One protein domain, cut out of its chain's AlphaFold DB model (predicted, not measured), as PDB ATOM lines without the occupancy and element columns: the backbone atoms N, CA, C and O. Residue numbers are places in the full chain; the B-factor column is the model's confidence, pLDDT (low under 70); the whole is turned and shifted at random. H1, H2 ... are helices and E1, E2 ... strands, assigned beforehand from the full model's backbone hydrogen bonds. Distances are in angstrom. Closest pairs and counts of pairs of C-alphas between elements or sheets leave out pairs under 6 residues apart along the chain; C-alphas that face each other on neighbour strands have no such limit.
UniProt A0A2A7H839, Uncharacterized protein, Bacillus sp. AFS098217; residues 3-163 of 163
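What this domain is: This is residues 3 to 163 of the 163 residues of an uncharacterized protein of Bacillus sp. AFS098217 (UniProt A0A2A7H839). The domain is elongated: a three-stranded twisted sheet of E2, E1 and E5 has H1 over one face, while H2 packs over E2 on the opposite face and also packs on E3 of a short hairpin, E3 and E4. H5 packs on E4 and on H4; H3 and H4 lie toward one long end of the domain, and toward the other the loop of residues 34 to 39 sticks out. The printed part has 161 residues with six named helices and five named strands, in the order E1 E2 H1 H2 E3 E4 H3 H4 H5 E5 H6, and its class is mixed, helices and strands. The larger sheet runs E2 E1 E5 and is mixed; the pair E3 and E4 is antiparallel. The whole is compact by its radius of gyration of the C-alphas, 16.8 A, with spans of 53 by 33 by 28 A.

Where its parts are: E1 is residues 3 to 8, beginning at C-alpha 3 (-1.818, 49.481, 193.853) and 16.1 A long. E2, residues 13 to 19, is 18.8 A long, and H1, residues 22 to 32, is 15.1 A. After residues 33 to 67, with no named element, comes H2, residues 68 to 81, the longest helix at 20.1 A; its C-alpha 68 is at (14.571, 55.677, 190.371). E3 is residues 91 to 93 and E4 residues 104 to 106. H3 is residues 108 to 111, H4 residues 120 to 130, 15.3 A long, and H5 residues 137 to 147, 15.0 A long. E5 is residues 150 to 154, 13.0 A long, and H6, residues 155 to 162, ends at C-alpha 162 (-6.576, 58.365, 174.595).

How they stand to each other: In the larger sheet, only just strongly twisted with C-alphas up to 4.1 A off its best plane, E1 is the inner strand. E1 and E2 form a hairpin, antiparallel, with N 4 and O 17 within hydrogen-bond range at 2.8 A. E1 and E5 are parallel, with N 5 and O 151 at 2.8 A. H1 is on the sheet at a height over the sheet of 8.8 A, over E2 and only just over E1, where 3 of its C-alphas fall; its closest C-alpha pair to E2 is Ala 19 and Ala 25, 5.2 A. H2 lies on the opposite face, over E2, at a height over the sheet of 10.4 A; the closest C-alphas are those of Thr 14 and Ala 71, 6.6 A. The closest C-alphas of H2 and E3 are those of Asn 72 and His 92, 6.3 A. E3 and E4 form an antiparallel hairpin, with N 92 and O 105 within hydrogen-bond range at 3.0 A. The closest C-alphas of E4 and H5 are those of Ser 105 and Asp 137, 4.8 A. H4 and H5 touch at Leu 130 and Ala 143, C-alphas 5.4 A apart, at a steep tilt of 66 degrees, the same way. H3 and H4 are near each other. H5 only grazes the larger sheet with residues 142 to 145, and H6 only grazes it with residues 155 to 158. Every O i to N i+4 pair is within hydrogen-bond range in H1, H2, H4 and H5; H6 has 3 of 4, and H3 is too short for such a pair.

The domain as a whole: The C-alphas farthest apart are those of Val 38 and Asp 114, 53.4 A. The printed part has no cut. The link from H1 to H2, 35 residues, is long; in it residues 62 to 63 pair antiparallel with residues 15 to 16 of E2 and with residues 54 to 55. The mean pLDDT of the printed part is 71.6, with 73 residues under 70, among them residues 30 to 69 and residues 153 to 163.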
ATOM      1  N   ILE A   3      -2.759  48.364 193.961       71.12
ATOM      2  CA  ILE A   3      -1.818  49.481 193.853       71.12
ATOM      3  C   ILE A   3      -1.478  49.656 192.372       71.12
ATOM      4  O   ILE A   3      -1.067  48.713 191.705       71.12
ATOM      5  N   PHE A   4      -1.666  50.852 191.836       71.69
ATOM      6  CA  PHE A   4      -1.349  51.200 190.456       71.69
ATOM      7  C   PHE A   4      -0.126  52.098 190.446       71.69
ATOM      8  O   PHE A   4      -0.130  53.152 191.074       71.69
ATOM      9  N   VAL A   5       0.908  51.673 189.734       74.00
ATOM     10  CA  VAL A   5       2.159  52.412 189.596       74.00
ATOM     11  C   VAL A   5       2.139  53.109 188.253       74.00
ATOM     12  O   VAL A   5       2.097  52.446 187.219       74.00
ATOM     13  N   PHE A   6       2.123  54.435 188.270       70.69
ATOM     14  CA  PHE A   6       2.142  55.264 187.074       70.69
ATOM     15  C   PHE A   6       3.526  55.859 186.894       70.69
ATOM     16  O   PHE A   6       3.970  56.653 187.721       70.69
ATOM     17  N   GLU A   7       4.180  55.482 185.806       68.69
ATOM     18  CA  GLU A   7       5.497  55.984 185.432       68.69
ATOM     19  C   GLU A   7       5.362  57.147 184.443       68.69
ATOM     20  O   GLU A   7       4.837  56.976 183.339       68.69
ATOM     21  N   ASN A   8       5.844  58.325 184.843       63.22
ATOM     22  CA  ASN A   8       6.008  59.496 183.995       63.22
ATOM     23  C   ASN A   8       7.473  59.625 183.586       63.22
ATOM     24  O   ASN A   8       8.280  60.217 184.303       63.22
ATOM     25  N   THR A   9       7.787  59.085 182.413       58.97
ATOM     26  CA  THR A   9       9.133  59.112 181.836       58.97
ATOM     27  C   THR A   9       9.579  60.521 181.434       58.97
ATOM     28  O   THR A   9      10.768  60.808 181.479       58.97
ATOM     29  N   ILE A  10       8.649  61.427 181.105       57.91
ATOM     30  CA  ILE A  10       8.963  62.815 180.714       57.91
ATOM     31  C   ILE A  10       9.491  63.611 181.910       57.91
ATOM     32  O   ILE A  10      10.427  64.396 181.781       57.91
ATOM     33  N   GLU A  11       8.884  63.419 183.080       57.16
ATOM     34  CA  GLU A  11       9.242  64.158 184.295       57.16
ATOM     35  C   GLU A  11      10.125  63.360 185.259       57.16
ATOM     36  O   GLU A  11      10.475  63.888 186.314       57.16
ATOM     37  N   ASN A  12      10.460  62.110 184.915       60.44
ATOM     38  CA  ASN A  12      11.143  61.152 185.782       60.44
ATOM     39  C   ASN A  12      10.454  61.023 187.155       60.44
ATOM     40  O   ASN A  12      11.046  61.302 188.197       60.44
ATOM     41  N   LYS A  13       9.154  60.692 187.148       66.69
ATOM     42  CA  LYS A  13       8.316  60.578 188.359       66.69
ATOM     43  C   LYS A  13       7.506  59.286 188.363       66.69
ATOM     44  O   LYS A  13       7.022  58.856 187.317       66.69
ATOM     45  N   THR A  14       7.240  58.738 189.549       68.75
ATOM     46  CA  THR A  14       6.475  57.488 189.705       68.75
ATOM     47  C   THR A  14       5.416  57.579 190.804       68.75
ATOM     48  O   THR A  14       5.747  57.602 191.978       68.75
ATOM     49  N   SER A  15       4.128  57.532 190.465       69.25
ATOM     50  CA  SER A  15       3.036  57.580 191.459       69.25
ATOM     51  C   SER A  15       2.487  56.201 191.825       69.25
ATOM     52  O   SER A  15       2.194  55.422 190.924       69.25
ATOM     53  N   PHE A  16       2.235  55.935 193.115       69.88
ATOM     54  CA  PHE A  16       1.615  54.696 193.613       69.88
ATOM     55  C   PHE A  16       0.180  54.961 194.103       69.88
ATOM     56  O   PHE A  16      -0.086  55.335 195.242       69.88
ATOM     57  N   VAL A  17      -0.802  54.729 193.241       71.38
ATOM     58  CA  VAL A  17      -2.209  55.017 193.538       71.38
ATOM     59  C   VAL A  17      -2.931  53.748 193.972       71.38
ATOM     60  O   VAL A  17      -3.066  52.802 193.197       71.38
ATOM     61  N   LYS A  18      -3.470  53.726 195.190       69.56
ATOM     62  CA  LYS A  18      -4.364  52.650 195.627       69.56
ATOM     63  C   LYS A  18      -5.775  52.917 195.111       69.56
ATOM     64  O   LYS A  18      -6.372  53.939 195.424       69.56
ATOM     65  N   ALA A  19      -6.331  51.996 194.329       68.38
ATOM     66  CA  ALA A  19      -7.651  52.183 193.726       68.38
ATOM     67  C   ALA A  19      -8.434  50.865 193.577       68.38
ATOM     68  O   ALA A  19      -7.850  49.775 193.524       68.38
ATOM     69  N   PRO A  20      -9.778  50.919 193.495       74.19
ATOM     70  CA  PRO A  20     -10.597  49.731 193.261       74.19
ATOM     71  C   PRO A  20     -10.468  49.184 191.830       74.19
ATOM     72  O   PRO A  20     -10.605  47.977 191.646       74.19
ATOM     73  N   SER A  21     -10.175  50.037 190.841       73.56
ATOM     74  CA  SER A  21     -10.025  49.673 189.428       73.56
ATOM     75  C   SER A  21      -8.986  50.552 188.725       73.56
ATOM     76  O   SER A  21      -8.637  51.626 189.213       73.56
ATOM     77  N   GLN A  22      -8.535  50.124 187.540       66.94
ATOM     78  CA  GLN A  22      -7.623  50.913 186.704       66.94
ATOM     79  C   GLN A  22      -8.251  52.242 186.264       66.94
ATOM     80  O   GLN A  22      -7.552  53.245 186.188       66.94
ATOM     81  N   GLN A  23      -9.559  52.275 185.989       70.38
ATOM     82  CA  GLN A  23     -10.246  53.508 185.584       70.38
ATOM     83  C   GLN A  23     -10.267  54.535 186.719       70.38
ATOM     84  O   GLN A  23      -9.979  55.705 186.482       70.38
ATOM     85  N   GLU A  24     -10.549  54.096 187.953       72.88
ATOM     86  CA  GLU A  24     -10.486  54.976 189.124       72.88
ATOM     87  C   GLU A  24      -9.046  55.407 189.418       72.88
ATOM     88  O   GLU A  24      -8.815  56.581 189.685       72.88
ATOM     89  N   ALA A  25      -8.063  54.516 189.259       69.00
ATOM     90  CA  ALA A  25      -6.650  54.867 189.381       69.00
ATOM     91  C   ALA A  25      -6.237  55.957 188.379       69.00
ATOM     92  O   ALA A  25      -5.630  56.951 188.761       69.00
ATOM     93  N   VAL A  26      -6.623  55.811 187.105       67.50
ATOM     94  CA  VAL A  26      -6.359  56.803 186.049       67.50
ATOM     95  C   VAL A  26      -7.085  58.116 186.335       67.50
ATOM     96  O   VAL A  26      -6.531  59.181 186.093       67.50
ATOM     97  N   LYS A  27      -8.317  58.076 186.850       71.31
ATOM     98  CA  LYS A  27      -9.078  59.276 187.217       71.31
ATOM     99  C   LYS A  27      -8.437  60.026 188.385       71.31
ATOM    100  O   LYS A  27      -8.332  61.248 188.322       71.31
ATOM    101  N   LEU A  28      -7.994  59.308 189.419       70.56
ATOM    102  CA  LEU A  28      -7.254  59.867 190.552       70.56
ATOM    103  C   LEU A  28      -5.929  60.466 190.079       70.56
ATOM    104  O   LEU A  28      -5.686  61.645 190.316       70.56
ATOM    105  N   PHE A  29      -5.148  59.709 189.306       70.06
ATOM    106  CA  PHE A  29      -3.908  60.177 188.694       70.06
ATOM    107  C   PHE A  29      -4.137  61.448 187.859       70.06
ATOM    108  O   PHE A  29      -3.510  62.474 188.098       70.06
ATOM    109  N   LYS A  30      -5.107  61.447 186.937       64.62
ATOM    110  CA  LYS A  30      -5.440  62.629 186.123       64.62
ATOM    111  C   LYS A  30      -5.894  63.815 186.961       64.62
ATOM    112  O   LYS A  30      -5.587  64.935 186.592       64.62
ATOM    113  N   ARG A  31      -6.620  63.602 188.062       66.19
ATOM    114  CA  ARG A  31      -6.995  64.674 188.995       66.19
ATOM    115  C   ARG A  31      -5.752  65.276 189.657       66.19
ATOM    116  O   ARG A  31      -5.630  66.494 189.664       66.19
ATOM    117  N   ILE A  32      -4.841  64.438 190.151       59.00
ATOM    118  CA  ILE A  32      -3.571  64.841 190.781       59.00
ATOM    119  C   ILE A  32      -2.695  65.639 189.803       59.00
ATOM    120  O   ILE A  32      -2.133  66.670 190.160       59.00
ATOM    121  N   TYR A  33      -2.633  65.203 188.546       58.09
ATOM    122  CA  TYR A  33      -1.804  65.802 187.498       58.09
ATOM    123  C   TYR A  33      -2.569  66.744 186.557       58.09
ATOM    124  O   TYR A  33      -2.029  67.182 185.543       58.09
ATOM    125  N   SER A  34      -3.809  67.120 186.899       51.47
ATOM    126  CA  SER A  34      -4.669  67.979 186.059       51.47
ATOM    127  C   SER A  34      -4.111  69.393 185.843       51.47
ATOM    128  O   SER A  34      -4.620  70.151 185.021       51.47
ATOM    129  N   HIS A  35      -3.032  69.724 186.551       45.66
ATOM    130  CA  HIS A  35      -2.379  71.026 186.622       45.66
ATOM    131  C   HIS A  35      -1.027  71.067 185.894       45.66
ATOM    132  O   HIS A  35      -0.363  72.098 185.908       45.66
ATOM    133  N   LEU A  36      -0.620  69.980 185.228       47.75
ATOM    134  CA  LEU A  36       0.600  69.934 184.407       47.75
ATOM    135  C   LEU A  36       0.491  70.699 183.073       47.75
ATOM    136  O   LEU A  36       1.365  70.581 182.222       47.75
ATOM    137  N   SER A  37      -0.530  71.545 182.894       41.16
ATOM    138  CA  SER A  37      -0.413  72.677 181.971       41.16
ATOM    139  C   SER A  37       0.090  73.948 182.662       41.16
ATOM    140  O   SER A  37       0.877  74.662 182.053       41.16
ATOM    141  N   VAL A  38      -0.299  74.244 183.910       39.00
ATOM    142  CA  VAL A  38       0.085  75.471 184.635       39.00
ATOM    143  C   VAL A  38      -0.145  75.263 186.150       39.00
ATOM    144  O   VAL A  38      -1.264  75.401 186.627       39.00
ATOM    145  N   TYR A  39       0.929  74.992 186.900       37.75
ATOM    146  CA  TYR A  39       1.054  75.082 188.371       37.75
ATOM    147  C   TYR A  39       0.194  74.141 189.248       37.75
ATOM    148  O   TYR A  39      -1.012  74.290 189.425       37.75
ATOM    149  N   ILE A  40       0.902  73.212 189.896       38.12
ATOM    150  CA  ILE A  40       0.452  72.237 190.902       38.12
ATOM    151  C   ILE A  40      -0.208  72.939 192.125       38.12
ATOM    152  O   ILE A  40       0.440  73.774 192.756       38.12
ATOM    153  N   PRO A  41      -1.462  72.615 192.513       32.78
ATOM    154  CA  PRO A  41      -2.155  73.182 193.662       32.78
ATOM    155  C   PRO A  41      -2.057  72.316 194.929       32.78
ATOM    156  O   PRO A  41      -2.409  71.138 194.945       32.78
ATOM    157  N   SER A  42      -1.603  72.991 195.988       32.75
ATOM    158  CA  SER A  42      -1.900  72.947 197.438       32.75
ATOM    159  C   SER A  42      -2.200  71.656 198.223       32.75
ATOM    160  O   SER A  42      -2.165  71.728 199.449       32.75
ATOM    161  N   LEU A  43      -2.443  70.494 197.613       36.06
ATOM    162  CA  LEU A  43      -2.545  69.201 198.320       36.06
ATOM    163  C   LEU A  43      -1.495  68.175 197.878       36.06
ATOM    164  O   LEU A  43      -1.386  67.111 198.475       36.06
ATOM    165  N   VAL A  44      -0.678  68.540 196.893       36.69
ATOM    166  CA  VAL A  44       0.575  67.868 196.564       36.69
ATOM    167  C   VAL A  44       1.681  68.855 196.900       36.69
ATOM    168  O   VAL A  44       1.855  69.870 196.228       36.69
ATOM    169  N   ARG A  45       2.380  68.599 198.003       35.06
ATOM    170  CA  ARG A  45       3.591  69.331 198.362       35.06
ATOM    171  C   ARG A  45       4.733  68.793 197.502       35.06
ATOM    172  O   ARG A  45       4.927  67.583 197.423       35.06
ATOM    173  N   GLU A  46       5.486  69.694 196.881       36.91
ATOM    174  CA  GLU A  46       6.811  69.382 196.352       36.91
ATOM    175  C   GLU A  46       7.661  68.842 197.509       36.91
ATOM    176  O   GLU A  46       7.898  69.538 198.501       36.91
ATOM    177  N   ILE A  47       8.033  67.565 197.428       37.41
ATOM    178  CA  ILE A  47       8.940  66.948 198.387       37.41
ATOM    179  C   ILE A  47      10.320  67.534 198.106       37.41
ATOM    180  O   ILE A  47      10.928  67.267 197.070       37.41
ATOM    181  N   LEU A  48      10.791  68.365 199.035       39.31
ATOM    182  CA  LEU A  48      12.183  68.805 199.069       39.31
ATOM    183  C   LEU A  48      13.087  67.557 199.090       39.31
ATOM    184  O   LEU A  48      12.641  66.518 199.580       39.31
ATOM    185  N   PRO A  49      14.350  67.630 198.632       38.41
ATOM    186  CA  PRO A  49      15.278  66.484 198.581       38.41
ATOM    187  C   PRO A  49      15.313  65.624 199.864       38.41
ATOM    188  O   PRO A  49      15.588  64.423 199.830       38.41
ATOM    189  N   GLU A  50      14.960  66.251 200.985       37.94
ATOM    190  CA  GLU A  50      14.911  65.734 202.344       37.94
ATOM    191  C   GLU A  50      13.698  64.832 202.695       37.94
ATOM    192  O   GLU A  50      13.796  64.087 203.670       37.94
ATOM    193  N   GLU A  51      12.545  64.871 201.998       37.91
ATOM    194  CA  GLU A  51      11.346  64.134 202.471       37.91
ATOM    195  C   GLU A  51      11.169  62.727 201.885       37.91
ATOM    196  O   GLU A  51      11.530  62.392 200.750       37.91
ATOM    197  N   LYS A  52      10.612  61.868 202.740       53.66
ATOM    198  CA  LYS A  52      10.409  60.438 202.543       53.66
ATOM    199  C   LYS A  52       8.912  60.158 202.633       53.66
ATOM    200  O   LYS A  52       8.358  60.250 203.717       53.66
ATOM    201  N   ILE A  53       8.317  59.802 201.492       49.53
ATOM    202  CA  ILE A  53       7.084  59.007 201.361       49.53
ATOM    203  C   ILE A  53       5.848  59.604 202.060       49.53
ATOM    204  O   ILE A  53       5.684  59.507 203.273       49.53
ATOM    205  N   VAL A  54       4.914  60.156 201.279       52.94
ATOM    206  CA  VAL A  54       3.630  60.641 201.812       52.94
ATOM    207  C   VAL A  54       2.578  59.545 201.664       52.94
ATOM    208  O   VAL A  54       2.182  59.209 200.547       52.94
ATOM    209  N   LEU A  55       2.138  58.993 202.797       49.66
ATOM    210  CA  LEU A  55       0.956  58.141 202.897       49.66
ATOM    211  C   LEU A  55      -0.234  59.011 203.310       49.66
ATOM    212  O   LEU A  55      -0.242  59.562 204.410       49.66
ATOM    213  N   ASP A  56      -1.239  59.122 202.450       54.47
ATOM    214  CA  ASP A  56      -2.533  59.678 202.843       54.47
ATOM    215  C   ASP A  56      -3.285  58.617 203.660       54.47
ATOM    216  O   ASP A  56      -3.619  57.538 203.170       54.47
ATOM    217  N   ASP A  57      -3.527  58.910 204.932       46.94
ATOM    218  CA  ASP A  57      -4.160  58.014 205.898       46.94
ATOM    219  C   ASP A  57      -5.665  57.809 205.653       46.94
ATOM    220  O   ASP A  57      -6.240  56.810 206.095       46.94
ATOM    221  N   LYS A  58      -6.311  58.718 204.917       47.84
ATOM    222  CA  LYS A  58      -7.741  58.660 204.589       47.84
ATOM    223  C   LYS A  58      -7.998  57.907 203.299       47.84
ATOM    224  O   LYS A  58      -8.993  57.189 203.200       47.84
ATOM    225  N   THR A  59      -7.141  58.093 202.303       53.53
ATOM    226  CA  THR A  59      -7.300  57.477 200.977       53.53
ATOM    227  C   THR A  59      -6.443  56.219 200.816       53.53
ATOM    228  O   THR A  59      -6.764  55.348 200.006       53.53
ATOM    229  N   GLY A  60      -5.388  56.072 201.623       51.19
ATOM    230  CA  GLY A  60      -4.370  55.039 201.462       51.19
ATOM    231  C   GLY A  60      -3.490  55.258 200.229       51.19
ATOM    232  O   GLY A  60      -2.915  54.289 199.729       51.19
ATOM    233  N   GLU A  61      -3.444  56.485 199.699       56.25
ATOM    234  CA  GLU A  61      -2.620  56.862 198.550       56.25
ATOM    235  C   GLU A  61      -1.156  57.038 198.965       56.25
ATOM    236  O   GLU A  61      -0.863  57.671 199.979       56.25
ATOM    237  N   LEU A  62      -0.238  56.484 198.167       57.53
ATOM    238  CA  LEU A  62       1.200  56.576 198.390       57.53
ATOM    239  C   LEU A  62       1.829  57.410 197.271       57.53
ATOM    240  O   LEU A  62       1.901  56.994 196.116       57.53
ATOM    241  N   HIS A  63       2.307  58.603 197.596       55.00
ATOM    242  CA  HIS A  63       2.905  59.481 196.592       55.00
ATOM    243  C   HIS A  63       4.427  59.393 196.671       55.00
ATOM    244  O   HIS A  63       5.028  59.780 197.675       55.00
ATOM    245  N   CYS A  64       5.048  58.890 195.601       55.94
ATOM    246  CA  CYS A  64       6.493  58.940 195.407       55.94
ATOM    247  C   CYS A  64       6.762  59.977 194.299       55.94
ATOM    248  O   CYS A  64       6.272  59.879 193.181       55.94
ATOM    249  N   ILE A  65       7.467  61.056 194.620       51.28
ATOM    250  CA  ILE A  65       7.870  62.070 193.640       51.28
ATOM    251  C   ILE A  65       9.390  62.106 193.713       51.28
ATOM    252  O   ILE A  65       9.941  62.570 194.708       51.28
ATOM    253  N   GLY A  66      10.063  61.545 192.713       55.50
ATOM    254  CA  GLY A  66      11.520  61.471 192.681       55.50
ATOM    255  C   GLY A  66      12.046  60.508 191.625       55.50
ATOM    256  O   GLY A  66      11.266  59.939 190.865       55.50
ATOM    257  N   ASP A  67      13.368  60.355 191.617       62.16
ATOM    258  CA  ASP A  67      14.128  59.486 190.719       62.16
ATOM    259  C   ASP A  67      13.924  57.983 191.018       62.16
ATOM    260  O   ASP A  67      13.239  57.582 191.966       62.16
ATOM    261  N   ASN A  68      14.568  57.133 190.219       67.75
ATOM    262  CA  ASN A  68      14.571  55.677 190.371       67.75
ATOM    263  C   ASN A  68      14.924  55.201 191.795       67.75
ATOM    264  O   ASN A  68      14.403  54.179 192.248       67.75
ATOM    265  N   ASN A  69      15.737  55.959 192.540       69.00
ATOM    266  CA  ASN A  69      16.093  55.624 193.920       69.00
ATOM    267  C   ASN A  69      14.886  55.744 194.855       69.00
ATOM    268  O   ASN A  69      14.668  54.885 195.705       69.00
ATOM    269  N   LYS A  70      14.043  56.767 194.672       72.62
ATOM    270  CA  LYS A  70      12.809  56.913 195.459       72.62
ATOM    271  C   LYS A  70      11.786  55.826 195.126       72.62
ATOM    272  O   LYS A  70      11.087  55.360 196.024       72.62
ATOM    273  N   ALA A  71      11.704  55.398 193.865       75.00
ATOM    274  CA  ALA A  71      10.863  54.263 193.483       75.00
ATOM    275  C   ALA A  71      11.340  52.958 194.148       75.00
ATOM    276  O   ALA A  71      10.512  52.191 194.648       75.00
ATOM    277  N   ASN A  72      12.661  52.756 194.221       81.19
ATOM    278  CA  ASN A  72      13.280  51.651 194.946       81.19
ATOM    279  C   ASN A  72      12.926  51.676 196.444       81.19
ATOM    280  O   ASN A  72      12.364  50.711 196.959       81.19
ATOM    281  N   ASP A  73      13.128  52.813 197.121       79.00
ATOM    282  CA  ASP A  73      12.766  52.988 198.535       79.00
ATOM    283  C   ASP A  73      11.284  52.668 198.798       79.00
ATOM    284  O   ASP A  73      10.940  51.995 199.773       79.00
ATOM    285  N   CYS A  74      10.378  53.147 197.939       76.19
ATOM    286  CA  CYS A  74       8.946  52.890 198.082       76.19
ATOM    287  C   CYS A  74       8.623  51.393 197.957       76.19
ATOM    288  O   CYS A  74       7.855  50.853 198.760       76.19
ATOM    289  N   LEU A  75       9.225  50.707 196.982       82.12
ATOM    290  CA  LEU A  75       9.015  49.279 196.775       82.12
ATOM    291  C   LEU A  75       9.606  48.441 197.917       82.12
ATOM    292  O   LEU A  75       8.925  47.545 198.412       82.12
ATOM    293  N   LEU A  76      10.802  48.782 198.402       86.38
ATOM    294  CA  LEU A  76      11.410  48.139 199.570       86.38
ATOM    295  C   LEU A  76      10.535  48.285 200.816       86.38
ATOM    296  O   LEU A  76      10.305  47.305 201.517       86.38
ATOM    297  N   ASN A  77       9.966  49.466 201.065       82.38
ATOM    298  CA  ASN A  77       9.055  49.660 202.195       82.38
ATOM    299  C   ASN A  77       7.783  48.806 202.081       82.38
ATOM    300  O   ASN A  77       7.328  48.242 203.078       82.38
ATOM    301  N   LEU A  78       7.223  48.665 200.872       80.94
ATOM    302  CA  LEU A  78       6.103  47.749 200.632       80.94
ATOM    303  C   LEU A  78       6.510  46.292 200.879       80.94
ATOM    304  O   LEU A  78       5.765  45.555 201.521       80.94
ATOM    305  N   MET A  79       7.692  45.881 200.420       88.25
ATOM    306  CA  MET A  79       8.217  44.539 200.669       88.25
ATOM    307  C   MET A  79       8.423  44.275 202.160       88.25
ATOM    308  O   MET A  79       7.987  43.233 202.632       88.25
ATOM    309  N   CYS A  80       8.994  45.221 202.911       86.12
ATOM    310  CA  CYS A  80       9.135  45.136 204.366       86.12
ATOM    311  C   CYS A  80       7.780  44.964 205.055       86.12
ATOM    312  O   CYS A  80       7.641  44.124 205.940       86.12
ATOM    313  N   PHE A  81       6.765  45.719 204.629       82.31
ATOM    314  CA  PHE A  81       5.430  45.645 205.219       82.31
ATOM    315  C   PHE A  81       4.758  44.277 205.016       82.31
ATOM    316  O   PHE A  81       4.065  43.793 205.908       82.31
ATOM    317  N   TYR A  82       4.959  43.654 203.852       84.56
ATOM    318  CA  TYR A  82       4.377  42.351 203.510       84.56
ATOM    319  C   TYR A  82       5.369  41.188 203.642       84.56
ATOM    320  O   TYR A  82       5.101  40.099 203.131       84.56
ATOM    321  N   SER A  83       6.512  41.407 204.292       90.81
ATOM    322  CA  SER A  83       7.598  40.435 204.291       90.81
ATOM    323  C   SER A  83       7.187  39.140 205.002       90.81
ATOM    324  O   SER A  83       6.605  39.196 206.088       90.81
ATOM    325  N   PRO A  84       7.495  37.958 204.437       90.44
ATOM    326  CA  PRO A  84       7.236  36.691 205.109       90.44
ATOM    327  C   PRO A  84       8.204  36.407 206.266       90.44
ATOM    328  O   PRO A  84       7.911  35.545 207.093       90.44
ATOM    329  N   VAL A  85       9.353  37.093 206.316       93.75
ATOM    330  CA  VAL A  85      10.386  36.947 207.359       93.75
ATOM    331  C   VAL A  85      10.971  38.315 207.714       93.75
ATOM    332  O   VAL A  85      10.799  39.271 206.960       93.75
ATOM    333  N   ASP A  86      11.705  38.416 208.823       92.06
ATOM    334  CA  ASP A  86      12.460  39.622 209.208       92.06
ATOM    335  C   ASP A  86      13.724  39.835 208.342       92.06
ATOM    336  O   ASP A  86      14.849  39.926 208.826       92.06
ATOM    337  N   TRP A  87      13.539  39.797 207.022       94.25
ATOM    338  CA  TRP A  87      14.543  40.045 205.994       94.25
ATOM    339  C   TRP A  87      13.858  40.281 204.644       94.25
ATOM    340  O   TRP A  87      12.905  39.587 204.275       94.25
ATOM    341  N   VAL A  88      14.378  41.238 203.879       94.12
ATOM    342  CA  VAL A  88      13.907  41.581 202.533       94.12
ATOM    343  C   VAL A  88      15.114  41.628 201.604       94.12
ATOM    344  O   VAL A  88      16.111  42.240 201.990       94.12
ATOM    345  N   PRO A  89      15.050  41.030 200.399       93.94
ATOM    346  CA  PRO A  89      16.148  41.126 199.454       93.94
ATOM    347  C   PRO A  89      16.332  42.590 199.025       93.94
ATOM    348  O   PRO A  89      15.365  43.207 198.570       93.94
ATOM    349  N   PRO A  90      17.547  43.151 199.135       92.44
ATOM    350  CA  PRO A  90      17.905  44.386 198.458       92.44
ATOM    351  C   PRO A  90      17.573  44.299 196.968       92.44
ATOM    352  O   PRO A  90      17.919  43.320 196.304       92.44
ATOM    353  N   ILE A  91      16.928  45.334 196.436       92.31
ATOM    354  CA  ILE A  91      16.593  45.430 195.015       92.31
ATOM    355  C   ILE A  91      17.201  46.693 194.408       92.31
ATOM    356  O   ILE A  91      17.571  47.632 195.116       92.31
ATOM    357  N   HIS A  92      17.293  46.717 193.086       88.19
ATOM    358  CA  HIS A  92      17.672  47.895 192.318       88.19
ATOM    359  C   HIS A  92      16.811  48.006 191.065       88.19
ATOM    360  O   HIS A  92      16.202  47.032 190.622       88.19
ATOM    361  N   THR A  93      16.725  49.215 190.518       84.31
ATOM    362  CA  THR A  93      16.064  49.451 189.234       84.31
ATOM    363  C   THR A  93      16.948  48.944 188.107       84.31
ATOM    364  O   THR A  93      18.120  49.320 188.047       84.31
ATOM    365  N   CYS A  94      16.389  48.153 187.197       81.00
ATOM    366  CA  CYS A  94      17.073  47.810 185.956       81.00
ATOM    367  C   CYS A  94      17.116  49.048 185.053       81.00
ATOM    368  O   CYS A  94      16.132  49.792 184.983       81.00
ATOM    369  N   GLU A  95      18.244  49.289 184.379       63.00
ATOM    370  CA  GLU A  95      18.332  50.363 183.388       63.00
ATOM    371  C   GLU A  95      17.301  50.120 182.287       63.00
ATOM    372  O   GLU A  95      17.252  49.060 181.666       63.00
ATOM    373  N   VAL A  96      16.435  51.107 182.104       57.53
ATOM    374  CA  VAL A  96      15.331  51.060 181.158       57.53
ATOM    375  C   VAL A  96      15.869  51.602 179.834       57.53
ATOM    376  O   VAL A  96      16.199  52.787 179.751       57.53
ATOM    377  N   GLU A  97      15.982  50.767 178.794       53.44
ATOM    378  CA  GLU A  97      16.096  51.291 177.422       53.44
ATOM    379  C   GLU A  97      14.883  52.197 177.156       53.44
ATOM    380  O   GLU A  97      13.812  51.910 177.680       53.44
ATOM    381  N   GLU A  98      15.018  53.270 176.361       48.53
ATOM    382  CA  GLU A  98      14.100  54.437 176.247       48.53
ATOM    383  C   GLU A  98      12.578  54.153 176.082       48.53
ATOM    384  O   GLU A  98      11.760  55.080 176.084       48.53
ATOM    385  N   HIS A  99      12.156  52.893 175.949       47.28
ATOM    386  CA  HIS A  99      10.777  52.446 175.771       47.28
ATOM    387  C   HIS A  99      10.320  51.280 176.667       47.28
ATOM    388  O   HIS A  99       9.174  50.840 176.520       47.28
ATOM    389  N   GLU A 100      11.146  50.774 177.581       56.22
ATOM    390  CA  GLU A 100      10.706  49.758 178.540       56.22
ATOM    391  C   GLU A 100      10.043  50.397 179.771       56.22
ATOM    392  O   GLU A 100      10.107  51.601 179.991       56.22
ATOM    393  N   SER A 101       9.273  49.615 180.526       68.12
ATOM    394  CA  SER A 101       8.669  50.085 181.780       68.12
ATOM    395  C   SER A 101       9.622  49.803 182.938       68.12
ATOM    396  O   SER A 101      10.316  48.786 182.899       68.12
ATOM    397  N   LEU A 102       9.600  50.629 183.990       75.44
ATOM    398  CA  LEU A 102      10.381  50.403 185.214       75.44
ATOM    399  C   LEU A 102      10.320  48.934 185.682       75.44
ATOM    400  O   LEU A 102       9.245  48.352 185.868       75.44
ATOM    401  N   SER A 103      11.484  48.327 185.890       83.88
ATOM    402  CA  SER A 103      11.609  46.966 186.409       83.88
ATOM    403  C   SER A 103      12.664  46.899 187.506       83.88
ATOM    404  O   SER A 103      13.497  47.798 187.639       83.88
ATOM    405  N   PHE A 104      12.570  45.860 188.333       88.69
ATOM    406  CA  PHE A 104      13.419  45.688 189.504       88.69
ATOM    407  C   PHE A 104      13.987  44.276 189.559       88.69
ATOM    408  O   PHE A 104      13.272  43.307 189.293       88.69
ATOM    409  N   SER A 105      15.238  44.175 189.984       92.00
ATOM    410  CA  SER A 105      15.967  42.925 190.197       92.00
ATOM    411  C   SER A 105      16.561  42.883 191.602       92.00
ATOM    412  O   SER A 105      16.775  43.916 192.247       92.00
ATOM    413  N   VAL A 106      16.812  41.672 192.099       94.00
ATOM    414  CA  VAL A 106      17.494  41.472 193.381       94.00
ATOM    415  C   VAL A 106      18.982  41.752 193.195       94.00
ATOM    416  O   VAL A 106      19.589  41.348 192.207       94.00
ATOM    417  N   HIS A 107      19.587  42.464 194.142       92.19
ATOM    418  CA  HIS A 107      21.017  42.741 194.098       92.19
ATOM    419  C   HIS A 107      21.812  41.429 194.198       92.19
ATOM    420  O   HIS A 107      21.610  40.650 195.131       92.19
ATOM    421  N   SER A 108      22.737  41.185 193.265       89.94
ATOM    422  CA  SER A 108      23.426  39.889 193.130       89.94
ATOM    423  C   SER A 108      24.220  39.474 194.370       89.94
ATOM    424  O   SER A 108      24.352  38.283 194.641       89.94
ATOM    425  N   SER A 109      24.686  40.443 195.164       88.38
ATOM    426  CA  SER A 109      25.398  40.198 196.427       88.38
ATOM    427  C   SER A 109      24.605  39.350 197.427       88.38
ATOM    428  O   SER A 109      25.191  38.740 198.310       88.38
ATOM    429  N   CYS A 110      23.275  39.293 197.299       89.06
ATOM    430  CA  CYS A 110      22.428  38.468 198.160       89.06
ATOM    431  C   CYS A 110      22.626  36.971 197.922       89.06
ATOM    432  O   CYS A 110      22.187  36.174 198.740       89.06
ATOM    433  N   PHE A 111      23.251  36.580 196.810       91.69
ATOM    434  CA  PHE A 111      23.471  35.183 196.436       91.69
ATOM    435  C   PHE A 111      24.884  34.686 196.769       91.69
ATOM    436  O   PHE A 111      25.188  33.517 196.544       91.69
ATOM    437  N   GLU A 112      25.745  35.551 197.307       92.12
ATOM    438  CA  GLU A 112      27.128  35.231 197.661       92.12
ATOM    439  C   GLU A 112      27.219  34.873 199.150       92.12
ATOM    440  O   GLU A 112      27.081  35.754 199.988       92.12
ATOM    441  N   GLU A 113      27.471  33.604 199.495       90.06
ATOM    442  CA  GLU A 113      27.478  33.117 200.896       90.06
ATOM    443  C   GLU A 113      28.427  33.891 201.832       90.06
ATOM    444  O   GLU A 113      28.161  34.002 203.027       90.06
ATOM    445  N   ASP A 114      29.508  34.459 201.290       89.56
ATOM    446  CA  ASP A 114      30.498  35.239 202.041       89.56
ATOM    447  C   ASP A 114      30.100  36.723 202.234       89.56
ATOM    448  O   ASP A 114      30.845  37.494 202.845       89.56
ATOM    449  N   ASN A 115      28.953  37.157 201.701       91.50
ATOM    450  CA  ASN A 115      28.487  38.542 201.758       91.50
ATOM    451  C   ASN A 115      27.594  38.801 202.982       91.50
ATOM    452  O   ASN A 115      26.711  38.008 203.297       91.50
ATOM    453  N   GLU A 116      27.735  39.964 203.630       85.12
ATOM    454  CA  GLU A 116      26.880  40.354 204.768       85.12
ATOM    455  C   GLU A 116      25.383  40.437 204.411       85.12
ATOM    456  O   GLU A 116      24.527  40.306 205.285       85.12
ATOM    457  N   GLY A 117      25.052  40.647 203.134       84.31
ATOM    458  CA  GLY A 117      23.679  40.667 202.630       84.31
ATOM    459  C   GLY A 117      23.066  39.286 202.373       84.31
ATOM    460  O   GLY A 117      21.865  39.211 202.097       84.31
ATOM    461  N   TYR A 118      23.850  38.206 202.446       92.69
ATOM    462  CA  TYR A 118      23.361  36.850 202.222       92.69
ATOM    463  C   TYR A 118      22.488  36.370 203.381       92.69
ATOM    464  O   TYR A 118      22.868  36.420 204.551       92.69
ATOM    465  N   ASN A 119      21.302  35.864 203.048       94.62
ATOM    466  CA  ASN A 119      20.396  35.264 204.018       94.62
ATOM    467  C   ASN A 119      19.662  34.081 203.384       94.62
ATOM    468  O   ASN A 119      18.642  34.251 202.716       94.62
ATOM    469  N   GLU A 120      20.177  32.870 203.603       95.12
ATOM    470  CA  GLU A 120      19.621  31.649 203.015       95.12
ATOM    471  C   GLU A 120      18.140  31.437 203.379       95.12
ATOM    472  O   GLU A 120      17.327  31.071 202.524       95.12
ATOM    473  N   GLU A 121      17.769  31.678 204.640       95.44
ATOM    474  CA  GLU A 121      16.389  31.523 205.114       95.44
ATOM    475  C   GLU A 121      15.458  32.550 204.461       95.44
ATOM    476  O   GLU A 121      14.376  32.197 203.986       95.44
ATOM    477  N   GLY A 122      15.908  33.803 204.380       96.06
ATOM    478  CA  GLY A 122      15.200  34.894 203.725       96.06
ATOM    479  C   GLY A 122      14.982  34.633 202.238       96.06
ATOM    480  O   GLY A 122      13.850  34.729 201.759       96.06
ATOM    481  N   ILE A 123      16.029  34.214 201.522       96.69
ATOM    482  CA  ILE A 123      15.949  33.840 200.103       96.69
ATOM    483  C   ILE A 123      14.928  32.719 199.922       96.69
ATOM    484  O   ILE A 123      13.974  32.881 199.162       96.69
ATOM    485  N   LYS A 124      15.051  31.613 200.667       96.81
ATOM    486  CA  LYS A 124      14.117  30.477 200.572       96.81
ATOM    487  C   LYS A 124      12.672  30.886 200.849       96.81
ATOM    488  O   LYS A 124      11.765  30.413 200.163       96.81
ATOM    489  N   ALA A 125      12.436  31.749 201.835       97.44
ATOM    490  CA  ALA A 125      11.094  32.205 202.175       97.44
ATOM    491  C   ALA A 125      10.478  33.078 201.076       97.44
ATOM    492  O   ALA A 125       9.330  32.851 200.682       97.44
ATOM    493  N   TRP A 126      11.238  34.030 200.536       97.31
ATOM    494  CA  TRP A 126      10.786  34.861 199.425       97.31
ATOM    495  C   TRP A 126      10.559  34.039 198.152       97.31
ATOM    496  O   TRP A 126       9.499  34.160 197.539       97.31
ATOM    497  N   GLU A 127      11.466  33.126 197.795       97.75
ATOM    498  CA  GLU A 127      11.269  32.204 196.666       97.75
ATOM    499  C   GLU A 127      10.028  31.325 196.849       97.75
ATOM    500  O   GLU A 127       9.279  31.073 195.901       97.75
ATOM    501  N   HIS A 128       9.768  30.873 198.079       97.19
ATOM    502  CA  HIS A 128       8.590  30.073 198.392       97.19
ATOM    503  C   HIS A 128       7.293  30.861 198.190       97.19
ATOM    504  O   HIS A 128       6.346  30.345 197.587       97.19
ATOM    505  N   VAL A 129       7.239  32.094 198.694       96.81
ATOM    506  CA  VAL A 129       6.059  32.962 198.599       96.81
ATOM    507  C   VAL A 129       5.819  33.411 197.160       96.81
ATOM    508  O   VAL A 129       4.687  33.348 196.681       96.81
ATOM    509  N   LEU A 130       6.877  33.796 196.449       96.75
ATOM    510  CA  LEU A 130       6.797  34.267 195.067       96.75
ATOM    511  C   LEU A 130       6.682  33.123 194.046       96.75
ATOM    512  O   LEU A 130       6.258  33.357 192.913       96.75
ATOM    513  N   ARG A 131       7.014  31.885 194.440       97.44
ATOM    514  CA  ARG A 131       7.040  30.680 193.586       97.44
ATOM    515  C   ARG A 131       7.976  30.812 192.378       97.44
ATOM    516  O   ARG A 131       7.737  30.199 191.339       97.44
ATOM    517  N   VAL A 132       9.036  31.599 192.521       97.12
ATOM    518  CA  VAL A 132      10.071  31.844 191.507       97.12
ATOM    519  C   VAL A 132      11.429  31.944 192.192       97.12
ATOM    520  O   VAL A 132      11.493  32.156 193.401       97.12
ATOM    521  N   LYS A 133      12.503  31.795 191.420       96.38
ATOM    522  CA  LYS A 133      13.859  32.079 191.890       96.38
ATOM    523  C   LYS A 133      14.115  33.582 191.922       96.38
ATOM    524  O   LYS A 133      13.653  34.289 191.025       96.38
ATOM    525  N   LEU A 134      14.815  34.055 192.954       95.88
ATOM    526  CA  LEU A 134      15.122  35.485 193.104       95.88
ATOM    527  C   LEU A 134      16.170  35.980 192.097       95.88
ATOM    528  O   LEU A 134      16.176  37.164 191.787       95.88
ATOM    529  N   ASP A 135      17.017  35.088 191.578       93.75
ATOM    530  CA  ASP A 135      18.053  35.379 190.571       93.75
ATOM    531  C   ASP A 135      17.511  35.489 189.132       93.75
ATOM    532  O   ASP A 135      18.251  35.779 188.194       93.75
ATOM    533  N   ASN A 136      16.213  35.247 188.938       93.38
ATOM    534  CA  ASN A 136      15.543  35.414 187.659       93.38
ATOM    535  C   ASN A 136      14.786  36.741 187.652       93.38
ATOM    536  O   ASN A 136      13.607  36.775 187.997       93.38
ATOM    537  N   ASP A 137      15.452  37.811 187.222       90.81
ATOM    538  CA  ASP A 137      14.947  39.191 187.279       90.81
ATOM    539  C   ASP A 137      13.519  39.347 186.740       90.81
ATOM    540  O   ASP A 137      12.633  39.880 187.410       90.81
ATOM    541  N   SER A 138      13.252  38.814 185.543       88.62
ATOM    542  CA  SER A 138      11.932  38.917 184.916       88.62
ATOM    543  C   SER A 138      10.866  38.134 185.690       88.62
ATOM    544  O   SER A 138       9.751  38.623 185.898       88.62
ATOM    545  N   ALA A 139      11.178  36.915 186.140       92.75
ATOM    546  CA  ALA A 139      10.231  36.101 186.899       92.75
ATOM    547  C   ALA A 139       9.981  36.681 188.299       92.75
ATOM    548  O   ALA A 139       8.827  36.717 188.737       92.75
ATOM    549  N   PHE A 140      11.037  37.160 188.957       94.56
ATOM    550  CA  PHE A 140      10.998  37.862 190.234       94.56
ATOM    551  C   PHE A 140      10.085  39.077 190.146       94.56
ATOM    552  O   PHE A 140       9.102  39.139 190.883       94.56
ATOM    553  N   TRP A 141      10.335  39.988 189.200       92.50
ATOM    554  CA  TRP A 141       9.550  41.211 189.077       92.50
ATOM    555  C   TRP A 141       8.065  40.914 188.840       92.50
ATOM    556  O   TRP A 141       7.196  41.387 189.576       92.50
ATOM    557  N   ASN A 142       7.764  40.018 187.895       90.75
ATOM    558  CA  ASN A 142       6.391  39.599 187.606       90.75
ATOM    559  C   ASN A 142       5.701  38.915 188.804       90.75
ATOM    560  O   ASN A 142       4.481  39.023 188.984       90.75
ATOM    561  N   ALA A 143       6.431  38.146 189.614       94.62
ATOM    562  CA  ALA A 143       5.890  37.526 190.820       94.62
ATOM    563  C   ALA A 143       5.666  38.551 191.935       94.62
ATOM    564  O   ALA A 143       4.604  38.539 192.560       94.62
ATOM    565  N   LEU A 144       6.608  39.474 192.129       93.00
ATOM    566  CA  LEU A 144       6.532  40.520 193.138       93.00
ATOM    567  C   LEU A 144       5.350  41.461 192.886       93.00
ATOM    568  O   LEU A 144       4.583  41.742 193.806       93.00
ATOM    569  N   GLN A 145       5.133  41.875 191.633       90.19
ATOM    570  CA  GLN A 145       3.966  42.678 191.259       90.19
ATOM    571  C   GLN A 145       2.652  41.983 191.639       90.19
ATOM    572  O   GLN A 145       1.755  42.602 192.211       90.19
ATOM    573  N   ARG A 146       2.538  40.674 191.377       90.81
ATOM    574  CA  ARG A 146       1.352  39.888 191.752       90.81
ATOM    575  C   ARG A 146       1.193  39.778 193.265       90.81
ATOM    576  O   ARG A 146       0.078  39.948 193.749       90.81
ATOM    577  N   PHE A 147       2.286  39.516 193.980       90.44
ATOM    578  CA  PHE A 147       2.308  39.370 195.434       90.44
ATOM    579  C   PHE A 147       1.888  40.657 196.151       90.44
ATOM    580  O   PHE A 147       1.019  40.629 197.016       90.44
ATOM    581  N   LEU A 148       2.434  41.800 195.733       84.50
ATOM    582  CA  LEU A 148       2.118  43.112 196.302       84.50
ATOM    583  C   LEU A 148       0.821  43.720 195.743       84.50
ATOM    584  O   LEU A 148       0.452  44.838 196.102       84.50
ATOM    585  N   HIS A 149       0.127  43.010 194.845       82.62
ATOM    586  CA  HIS A 149      -1.028  43.519 194.102       82.62
ATOM    587  C   HIS A 149      -0.751  44.869 193.416       82.62
ATOM    588  O   HIS A 149      -1.609  45.759 193.382       82.62
ATOM    589  N   ILE A 150       0.457  44.998 192.866       80.44
ATOM    590  CA  ILE A 150       0.933  46.147 192.110       80.44
ATOM    591  C   ILE A 150       0.674  45.920 190.622       80.44
ATOM    592  O   ILE A 150       0.951  44.857 190.069       80.44
ATOM    593  N   ARG A 151       0.187  46.958 189.944       75.75
ATOM    594  CA  ARG A 151       0.090  47.005 188.490       75.75
ATOM    595  C   ARG A 151       0.820  48.224 187.958       75.75
ATOM    596  O   ARG A 151       0.413  49.351 188.213       75.75
ATOM    597  N   MET A 152       1.860  47.969 187.179       73.88
ATOM    598  CA  MET A 152       2.584  48.991 186.433       73.88
ATOM    599  C   MET A 152       1.765  49.469 185.237       73.88
ATOM    600  O   MET A 152       1.182  48.666 184.504       73.88
ATOM    601  N   VAL A 153       1.717  50.781 185.046       66.44
ATOM    602  CA  VAL A 153       1.056  51.441 183.929       66.44
ATOM    603  C   VAL A 153       1.994  52.523 183.400       66.44
ATOM    604  O   VAL A 153       2.157  53.572 184.021       66.44
ATOM    605  N   SER A 154       2.600  52.272 182.239       62.78
ATOM    606  CA  SER A 154       3.379  53.297 181.537       62.78
ATOM    607  C   SER A 154       2.442  54.381 181.003       62.78
ATOM    608  O   SER A 154       1.423  54.072 180.370       62.78
ATOM    609  N   ILE A 155       2.779  55.655 181.227       56.56
ATOM    610  CA  ILE A 155       1.997  56.777 180.690       56.56
ATOM    611  C   ILE A 155       2.004  56.776 179.160       56.56
ATOM    612  O   ILE A 155       0.961  57.031 178.565       56.56
ATOM    613  N   SER A 156       3.094  56.354 178.517       53.53
ATOM    614  CA  SER A 156       3.148  56.234 177.052       53.53
ATOM    615  C   SER A 156       2.087  55.265 176.491       53.53
ATOM    616  O   SER A 156       1.519  55.486 175.421       53.53
ATOM    617  N   ALA A 157       1.755  54.202 177.235       52.09
ATOM    618  CA  ALA A 157       0.690  53.263 176.883       52.09
ATOM    619  C   ALA A 157      -0.712  53.843 177.142       52.09
ATOM    620  O   ALA A 157      -1.658  53.505 176.431       52.09
ATOM    621  N   LEU A 158      -0.857  54.730 178.133       51.81
ATOM    622  CA  LEU A 158      -2.097  55.469 178.386       51.81
ATOM    623  C   LEU A 158      -2.352  56.542 177.330       51.81
ATOM    624  O   LEU A 158      -3.488  56.684 176.890       51.81
ATOM    625  N   GLU A 159      -1.325  57.275 176.905       51.16
ATOM    626  CA  GLU A 159      -1.435  58.295 175.857       51.16
ATOM    627  C   GLU A 159      -1.918  57.680 174.539       51.16
ATOM    628  O   GLU A 159      -2.838  58.207 173.921       51.16
ATOM    629  N   LYS A 160      -1.411  56.494 174.175       45.78
ATOM    630  CA  LYS A 160      -1.871  55.729 172.999       45.78
ATOM    631  C   LYS A 160      -3.320  55.227 173.086       45.78
ATOM    632  O   LYS A 160      -3.893  54.891 172.059       45.78
ATOM    633  N   LEU A 161      -3.905  55.130 174.282       39.72
ATOM    634  CA  LEU A 161      -5.304  54.717 174.484       39.72
ATOM    635  C   LEU A 161      -6.287  55.897 174.459       39.72
ATOM    636  O   LEU A 161      -7.496  55.680 174.393       39.72
ATOM    637  N   VAL A 162      -5.781  57.125 174.583       39.03
ATOM    638  CA  VAL A 162      -6.576  58.365 174.595       39.03
ATOM    639  C   VAL A 162      -6.368  59.174 173.301       39.03
ATOM    640  O   VAL A 162      -7.079  60.156 173.093       39.03
ATOM    641  N   GLY A 163      -5.425  58.758 172.446       35.28
ATOM    642  CA  GLY A 163      -5.172  59.296 171.105       35.28
ATOM    643  C   GLY A 163      -6.020  58.650 170.019       35.28
ATOM    644  O   GLY A 163      -6.171  57.410 170.048       35.28
TER     645      GLY A 163